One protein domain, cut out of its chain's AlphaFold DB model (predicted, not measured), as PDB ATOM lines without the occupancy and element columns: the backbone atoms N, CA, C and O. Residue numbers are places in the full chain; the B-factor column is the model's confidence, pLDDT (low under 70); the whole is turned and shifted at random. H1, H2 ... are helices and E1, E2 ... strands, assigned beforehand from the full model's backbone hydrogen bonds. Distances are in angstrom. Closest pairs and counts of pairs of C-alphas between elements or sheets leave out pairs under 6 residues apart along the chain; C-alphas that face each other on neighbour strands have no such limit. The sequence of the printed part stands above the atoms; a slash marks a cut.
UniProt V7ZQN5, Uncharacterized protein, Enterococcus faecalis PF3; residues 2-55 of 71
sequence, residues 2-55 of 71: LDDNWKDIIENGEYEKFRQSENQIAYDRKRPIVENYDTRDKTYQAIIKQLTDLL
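This is residues 2 to 55 of the 71 residues of an uncharacterized protein of Enterococcus faecalis PF3 (UniProt V7ZQN5). A small two-stranded hairpin, E1 and E2, and one long helix, H2, follow each other lengthwise, and a shorter helix, H1, packs on residues 33 to 41 of H2, the part toward the hairpin. The far part of H2 sticks out as a bare arm, residues 45 to 55, of which 45 to 53 belong to H2, and the loop between the strands makes the opposite tip. The printed part has 54 residues with two named helices and two named strands in the order H1, E1, E2, H2; the sheet has the order E1 - E2 and is antiparallel, and the class is mostly helix. The whole is extended, with a radius of gyration of the C-alphas of 16.3 A, and spans 59 by 18 by 10 A, only just a rod.

Look first at E1, residues 15 to 18, and E2, residues 27 to 30: they are a hairpin of antiparallel neighbours, their directions at 135 degrees. The C-alphas of Tyr 15 and Lys 30 face each other at 4.4 A. Check N 16 and O 29, 2.9 A apart, and N 29 and O 16, 2.8 A apart, both within hydrogen-bond range. From E2 a tight link of one residue leads to H2, residues 32 to 53. H1, residues 2 to 12, touches H2, which meets it with residues 33 to 41 alone; the closest C-alphas are those of Asn 5 and Tyr 37, 5.9 A apart. The two helices run opposite ways at a steep tilt of 36 degrees, only just past shallow. H1 and E2 are apart, and so are E1 and H2. In H1 and H2 every O i to N i+4 pair is within hydrogen-bond range.

Find C-alpha 15 at (-1.398, -45.740, -18.610); from there E1 runs 9.0 A to C-alpha 18. E2 runs 9.9 A from Tyr 27 to Lys 30. Find C-alpha 32 at (-8.372, -46.982, -24.492), where H2 begins; it runs 31.8 A to C-alpha 53 at (-17.583, -19.177, -36.903). H1 starts at C-alpha 2, (-16.698, -36.573, -21.685), and covers 15.4 A to Asn 12.

The two C-alphas farthest apart are those of Asn 23 and Leu 55, at 58.7 A. Without the stretch that stands free, the body has 43 residues and spans 42 by 19 by 10 A. The printed part has no cut and no long link: H1 to E1 and E2 to H2 are tight, and E1 to E2, with 8 residues between, is short. The mean pLDDT of the printed part of this model is 96.1, and no printed residue is under 70.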
ATOM      1  N   LEU A   2     -18.033 -37.210 -21.491       89.25
ATOM      2  CA  LEU A   2     -16.698 -36.573 -21.685       89.25
ATOM      3  C   LEU A   2     -16.050 -36.354 -20.316       89.25
ATOM      4  O   LEU A   2     -14.954 -36.839 -20.067       89.25
ATOM      5  N   ASP A   3     -16.838 -35.775 -19.415       94.19
ATOM      6  CA  ASP A   3     -16.507 -35.597 -18.003       94.19
ATOM      7  C   ASP A   3     -16.270 -36.926 -17.275       94.19
ATOM      8  O   ASP A   3     -15.438 -36.987 -16.381       94.19
ATOM      9  N   ASP A   4     -16.971 -37.997 -17.660       96.44
ATOM     10  CA  ASP A   4     -16.790 -39.320 -17.045       96.44
ATOM     11  C   ASP A   4     -15.438 -39.921 -17.435       96.44
ATOM     12  O   ASP A   4     -14.705 -40.394 -16.573       96.44
ATOM     13  N   ASN A   5     -15.069 -39.832 -18.721       95.69
ATOM     14  CA  ASN A   5     -13.743 -40.243 -19.175       95.69
ATOM     15  C   ASN A   5     -12.652 -39.392 -18.509       95.69
ATOM     16  O   ASN A   5     -11.640 -39.934 -18.090       95.69
ATOM     17  N   TRP A   6     -12.862 -38.078 -18.386       96.25
ATOM     18  CA  TRP A   6     -11.924 -37.184 -17.705       96.25
ATOM     19  C   TRP A   6     -11.710 -37.574 -16.239       96.25
ATOM     20  O   TRP A   6     -10.571 -37.707 -15.802       96.25
ATOM     21  N   LYS A   7     -12.799 -37.790 -15.490       97.75
ATOM     22  CA  LYS A   7     -12.732 -38.215 -14.086       97.75
ATOM     23  C   LYS A   7     -11.968 -39.527 -13.938       97.75
ATOM     24  O   LYS A   7     -11.052 -39.592 -13.129       97.75
ATOM     25  N   ASP A   8     -12.276 -40.522 -14.769       97.44
ATOM     26  CA  ASP A   8     -11.563 -41.802 -14.742       97.44
ATOM     27  C   ASP A   8     -10.067 -41.650 -15.058       97.44
ATOM     28  O   ASP A   8      -9.239 -42.271 -14.400       97.44
ATOM     29  N   ILE A   9      -9.696 -40.816 -16.032       97.38
ATOM     30  CA  ILE A   9      -8.285 -40.586 -16.376       97.38
ATOM     31  C   ILE A   9      -7.543 -39.910 -15.219       97.38
ATOM     32  O   ILE A   9      -6.400 -40.266 -14.939       97.38
ATOM     33  N   ILE A  10      -8.182 -38.972 -14.521       97.75
ATOM     34  CA  ILE A  10      -7.598 -38.311 -13.347       97.75
ATOM     35  C   ILE A  10      -7.429 -39.285 -12.176       97.75
ATOM     36  O   ILE A  10      -6.422 -39.223 -11.473       97.75
ATOM     37  N   GLU A  11      -8.389 -40.184 -11.970       97.62
ATOM     38  CA  GLU A  11      -8.370 -41.138 -10.857       97.62
ATOM     39  C   GLU A  11      -7.435 -42.330 -11.111       97.62
ATOM     40  O   GLU A  11      -6.694 -42.738 -10.218       97.62
ATOM     41  N   ASN A  12      -7.441 -42.874 -12.330       96.38
ATOM     42  CA  ASN A  12      -6.791 -44.143 -12.677       96.38
ATOM     43  C   ASN A  12      -5.567 -43.976 -13.593       96.38
ATOM     44  O   ASN A  12      -4.890 -44.955 -13.913       96.38
ATOM     45  N   GLY A  13      -5.269 -42.747 -14.018       96.94
ATOM     46  CA  GLY A  13      -4.153 -42.420 -14.895       96.94
ATOM     47  C   GLY A  13      -4.400 -42.753 -16.367       96.94
ATOM     48  O   GLY A  13      -5.388 -43.381 -16.758       96.94
ATOM     49  N   GLU A  14      -3.464 -42.328 -17.212       97.62
ATOM     50  CA  GLU A  14      -3.527 -42.534 -18.665       97.62
ATOM     51  C   GLU A  14      -2.974 -43.896 -19.114       97.62
ATOM     52  O   GLU A  14      -3.311 -44.383 -20.197       97.62
ATOM     53  N   TYR A  15      -2.129 -44.516 -18.289       97.56
ATOM     54  CA  TYR A  15      -1.398 -45.740 -18.610       97.56
ATOM     55  C   TYR A  15      -1.673 -46.833 -17.584       97.56
ATOM     56  O   TYR A  15      -1.846 -46.564 -16.400       97.56
ATOM     57  N   GLU A  16      -1.662 -48.078 -18.047       96.12
ATOM     58  CA  GLU A  16      -1.765 -49.268 -17.207       96.12
ATOM     59  C   GLU A  16      -0.644 -50.259 -17.526       96.12
ATOM     60  O   GLU A  16      -0.167 -50.340 -18.663       96.12
ATOM     61  N   LYS A  17      -0.240 -51.058 -16.533       96.38
ATOM     62  CA  LYS A  17       0.699 -52.161 -16.752       96.38
ATOM     63  C   LYS A  17      -0.018 -53.302 -17.466       96.38
ATOM     64  O   LYS A  17      -0.886 -53.953 -16.893       96.38
ATOM     65  N   PHE A  18       0.387 -53.577 -18.698       95.38
ATOM     66  CA  PHE A  18      -0.151 -54.657 -19.513       95.38
ATOM     67  C   PHE A  18       0.911 -55.730 -19.762       95.38
ATOM     68  O   PHE A  18       2.074 -55.423 -20.019       95.38
ATOM     69  N   ARG A  19       0.503 -57.002 -19.726       96.19
ATOM     70  CA  ARG A  19       1.302 -58.123 -20.235       96.19
ATOM     71  C   ARG A  19       0.417 -59.025 -21.085       96.19
ATOM     72  O   ARG A  19      -0.729 -59.275 -20.718       96.19
ATOM     73  N   GLN A  20       0.954 -59.531 -22.191       93.94
ATOM     74  CA  GLN A  20       0.214 -60.419 -23.091       93.94
ATOM     75  C   GLN A  20       0.241 -61.887 -22.632       93.94
ATOM     76  O   GLN A  20      -0.675 -62.643 -22.936       93.94
ATOM     77  N   SER A  21       1.274 -62.289 -21.890       94.06
ATOM     78  CA  SER A  21       1.414 -63.625 -21.305       94.06
ATOM     79  C   SER A  21       2.076 -63.540 -19.930       94.06
ATOM     80  O   SER A  21       2.709 -62.534 -19.604       94.06
ATOM     81  N   GLU A  22       1.955 -64.592 -19.123       89.94
ATOM     82  CA  GLU A  22       2.515 -64.629 -17.763       89.94
ATOM     83  C   GLU A  22       4.040 -64.459 -17.735       89.94
ATOM     84  O   GLU A  22       4.558 -63.779 -16.846       89.94
ATOM     85  N   ASN A  23       4.730 -64.990 -18.750       93.00
ATOM     86  CA  ASN A  23       6.192 -64.996 -18.867       93.00
ATOM     87  C   ASN A  23       6.786 -63.673 -19.381       93.00
ATOM     88  O   ASN A  23       8.006 -63.526 -19.431       93.00
ATOM     89  N   GLN A  24       5.953 -62.716 -19.793       93.88
ATOM     90  CA  GLN A  24       6.405 -61.438 -20.334       93.88
ATOM     91  C   GLN A  24       6.396 -60.341 -19.262       93.88
ATOM     92  O   GLN A  24       5.448 -60.215 -18.483       93.88
ATOM     93  N   ILE A  25       7.438 -59.503 -19.260       94.62
ATOM     94  CA  ILE A  25       7.525 -58.317 -18.397       94.62
ATOM     95  C   ILE A  25       6.419 -57.331 -18.789       94.62
ATOM     96  O   ILE A  25       6.261 -56.992 -19.963       94.62
ATOM     97  N   ALA A  26       5.655 -56.872 -17.796       96.75
ATOM     98  CA  ALA A  26       4.582 -55.913 -18.013       96.75
ATOM     99  C   ALA A  26       5.137 -54.539 -18.422       96.75
ATOM    100  O   ALA A  26       6.088 -54.041 -17.817       96.75
ATOM    101  N   TYR A  27       4.513 -53.913 -19.416       95.69
ATOM    102  CA  TYR A  27       4.885 -52.596 -19.932       95.69
ATOM    103  C   TYR A  27       3.728 -51.605 -19.795       95.69
ATOM    104  O   TYR A  27       2.576 -52.009 -19.636       95.69
ATOM    105  N   ASP A  28       4.032 -50.306 -19.842       96.75
ATOM    106  CA  ASP A  28       3.003 -49.267 -19.808       96.75
ATOM    107  C   ASP A  28       2.273 -49.199 -21.145       96.75
ATOM    108  O   ASP A  28       2.871 -48.976 -22.198       96.75
ATOM    109  N   ARG A  29       0.958 -49.382 -21.094       96.62
ATOM    110  CA  ARG A  29       0.068 -49.275 -22.243       96.62
ATOM    111  C   ARG A  29      -0.927 -48.153 -22.003       96.62
ATOM    112  O   ARG A  29      -1.543 -48.099 -20.942       96.62
ATOM    113  N   LYS A  30      -1.111 -47.282 -23.001       96.94
ATOM    114  CA  LYS A  30      -2.146 -46.242 -22.964       96.94
ATOM    115  C   LYS A  30      -3.521 -46.908 -22.850       96.94
ATOM    116  O   LYS A  30      -3.828 -47.840 -23.596       96.94
ATOM    117  N   ARG A  31      -4.335 -46.452 -21.902       97.06
ATOM    118  CA  ARG A  31      -5.684 -46.982 -21.676       97.06
ATOM    119  C   ARG A  31      -6.614 -46.508 -22.808       97.06
ATOM    120  O   ARG A  31      -6.597 -45.318 -23.128       97.06
ATOM    121  N   PRO A  32      -7.482 -47.368 -23.383       96.50
ATOM    122  CA  PRO A  32      -8.372 -46.982 -24.492       96.50
ATOM    123  C   PRO A  32      -9.314 -45.812 -24.175       96.50
ATOM    124  O   PRO A  32      -9.716 -45.058 -25.059       96.50
ATOM    125  N   ILE A  33      -9.666 -45.627 -22.899       96.69
ATOM    126  CA  ILE A  33     -10.518 -44.517 -22.462       96.69
ATOM    127  C   ILE A  33      -9.893 -43.142 -22.736       96.69
ATOM    128  O   ILE A  33     -10.628 -42.188 -22.996       96.69
ATOM    129  N   VAL A  34      -8.558 -43.058 -22.756       97.38
ATOM    130  CA  VAL A  34      -7.828 -41.829 -23.081       97.38
ATOM    131  C   VAL A  34      -8.018 -41.477 -24.554       97.38
ATOM    132  O   VAL A  34      -8.360 -40.347 -24.873       97.38
ATOM    133  N   GLU A  35      -7.913 -42.449 -25.462       96.06
ATOM    134  CA  GLU A  35      -8.169 -42.222 -26.896       96.06
ATOM    135  C   GLU A  35      -9.622 -41.801 -27.159       96.06
ATOM    136  O   GLU A  35      -9.895 -40.911 -27.974       96.06
ATOM    137  N   ASN A  36     -10.562 -42.398 -26.420       96.56
ATOM    138  CA  ASN A  36     -11.968 -42.007 -26.464       96.56
ATOM    139  C   ASN A  36     -12.180 -40.576 -25.955       96.56
ATOM    140  O   ASN A  36     -13.003 -39.853 -26.516       96.56
ATOM    141  N   TYR A  37     -11.482 -40.166 -24.892       97.69
ATOM    142  CA  TYR A  37     -11.514 -38.790 -24.401       97.69
ATOM    143  C   TYR A  37     -10.961 -37.823 -25.453       97.69
ATOM    144  O   TYR A  37     -11.696 -36.934 -25.881       97.69
ATOM    145  N   ASP A  38      -9.744 -38.065 -25.944       96.50
ATOM    146  CA  ASP A  38      -9.047 -37.222 -26.925       96.50
ATOM    147  C   ASP A  38      -9.907 -36.987 -28.179       96.50
ATOM    148  O   ASP A  38     -10.084 -35.861 -28.650       96.50
ATOM    149  N   THR A  39     -10.507 -38.059 -28.707       97.00
ATOM    150  CA  THR A  39     -11.367 -37.997 -29.899       97.00
ATOM    151  C   THR A  39     -12.615 -37.149 -29.651       97.00
ATOM    152  O   THR A  39     -13.035 -36.362 -30.510       97.00
ATOM    153  N   ARG A  40     -13.229 -37.300 -28.475       96.38
ATOM    154  CA  ARG A  40     -14.485 -36.628 -28.131       96.38
ATOM    155  C   ARG A  40     -14.263 -35.165 -27.772       96.38
ATOM    156  O   ARG A  40     -15.052 -34.341 -28.228       96.38
ATOM    157  N   ASP A  41     -13.191 -34.837 -27.054       97.62
ATOM    158  CA  ASP A  41     -12.790 -33.449 -26.805       97.62
ATOM    159  C   ASP A  41     -12.476 -32.738 -28.125       97.62
ATOM    160  O   ASP A  41     -13.083 -31.715 -28.430       97.62
ATOM    161  N   LYS A  42     -11.655 -33.336 -28.999       97.88
ATOM    162  CA  LYS A  42     -11.364 -32.758 -30.321       97.88
ATOM    163  C   LYS A  42     -12.631 -32.490 -31.134       97.88
ATOM    164  O   LYS A  42     -12.759 -31.432 -31.755       97.88
ATOM    165  N   THR A  43     -13.572 -33.433 -31.134       97.62
ATOM    166  CA  THR A  43     -14.862 -33.270 -31.819       97.62
ATOM    167  C   THR A  43     -15.679 -32.137 -31.199       97.62
ATOM    168  O   THR A  43     -16.233 -31.314 -31.926       97.62
ATOM    169  N   TYR A  44     -15.712 -32.052 -29.869       97.94
ATOM    170  CA  TYR A  44     -16.379 -30.973 -29.148       97.94
ATOM    171  C   TYR A  44     -15.788 -29.604 -29.508       97.94
ATOM    172  O   TYR A  44     -16.526 -28.725 -29.949       97.94
ATOM    173  N   GLN A  45     -14.463 -29.441 -29.433       97.75
ATOM    174  CA  GLN A  45     -13.787 -28.192 -29.806       97.75
ATOM    175  C   GLN A  45     -14.062 -27.803 -31.264       97.75
ATOM    176  O   GLN A  45     -14.322 -26.636 -31.562       97.75
ATOM    177  N   ALA A  46     -14.055 -28.775 -32.182       98.38
ATOM    178  CA  ALA A  46     -14.358 -28.535 -33.589       98.38
ATOM    179  C   ALA A  46     -15.797 -28.035 -33.796       98.38
ATOM    180  O   ALA A  46     -16.001 -27.072 -34.535       98.38
ATOM    181  N   ILE A  47     -16.782 -28.639 -33.123       98.06
ATOM    182  CA  ILE A  47     -18.186 -28.203 -33.180       98.06
ATOM    183  C   ILE A  47     -18.328 -26.795 -32.603       98.06
ATOM    184  O   ILE A  47     -18.937 -25.937 -33.237       98.06
ATOM    185  N   ILE A  48     -17.732 -26.523 -31.438       97.88
ATOM    186  CA  ILE A  48     -17.764 -25.191 -30.821       97.88
ATOM    187  C   ILE A  48     -17.160 -24.147 -31.757       97.88
ATOM    188  O   ILE A  48     -17.739 -23.072 -31.926       97.88
ATOM    189  N   LYS A  49     -16.044 -24.466 -32.419       97.00
ATOM    190  CA  LYS A  49     -15.444 -23.580 -33.414       97.00
ATOM    191  C   LYS A  49     -16.392 -23.335 -34.589       97.00
ATOM    192  O   LYS A  49     -16.629 -22.181 -34.915       97.00
ATOM    193  N   GLN A  50     -16.965 -24.382 -35.184       97.25
ATOM    194  CA  GLN A  50     -17.910 -24.249 -36.301       97.25
ATOM    195  C   GLN A  50     -19.116 -23.381 -35.923       97.25
ATOM    196  O   GLN A  50     -19.476 -22.469 -36.660       97.25
ATOM    197  N   LEU A  51     -19.706 -23.614 -34.748       96.94
ATOM    198  CA  LEU A  51     -20.809 -22.800 -34.234       96.94
ATOM    199  C   LEU A  51     -20.386 -21.345 -34.007       96.94
ATOM    200  O   LEU A  51     -21.138 -20.430 -34.330       96.94
ATOM    201  N   THR A  52     -19.180 -21.128 -33.481       93.88
ATOM    202  CA  THR A  52     -18.628 -19.786 -33.252       93.88
ATOM    203  C   THR A  52     -18.369 -19.051 -34.564       93.88
ATOM    204  O   THR A  52     -18.677 -17.866 -34.661       93.88
ATOM    205  N   ASP A  53     -17.855 -19.742 -35.579       93.19
ATOM    206  CA  ASP A  53     -17.583 -19.177 -36.903       93.19
ATOM    207  C   ASP A  53     -18.878 -18.735 -37.616       93.19
ATOM    208  O   ASP A  53     -18.851 -17.790 -38.404       93.19
ATOM    209  N   LEU A  54     -20.013 -19.385 -37.325       93.75
ATOM    210  CA  LEU A  54     -21.338 -19.011 -37.840       93.75
ATOM    211  C   LEU A  54     -21.939 -17.783 -37.143       93.75
ATOM    212  O   LEU A  54     -22.930 -17.227 -37.627       93.75
ATOM    213  N   LEU A  55     -21.381 -17.344 -36.010       89.38
ATOM    214  CA  LEU A  55     -21.865 -16.142 -35.344       89.38
ATOM    215  C   LEU A  55     -21.528 -14.899 -36.180       89.38
ATOM    216  O   LEU A  55     -20.443 -14.807 -36.759       89.38
TER     217      LEU A  55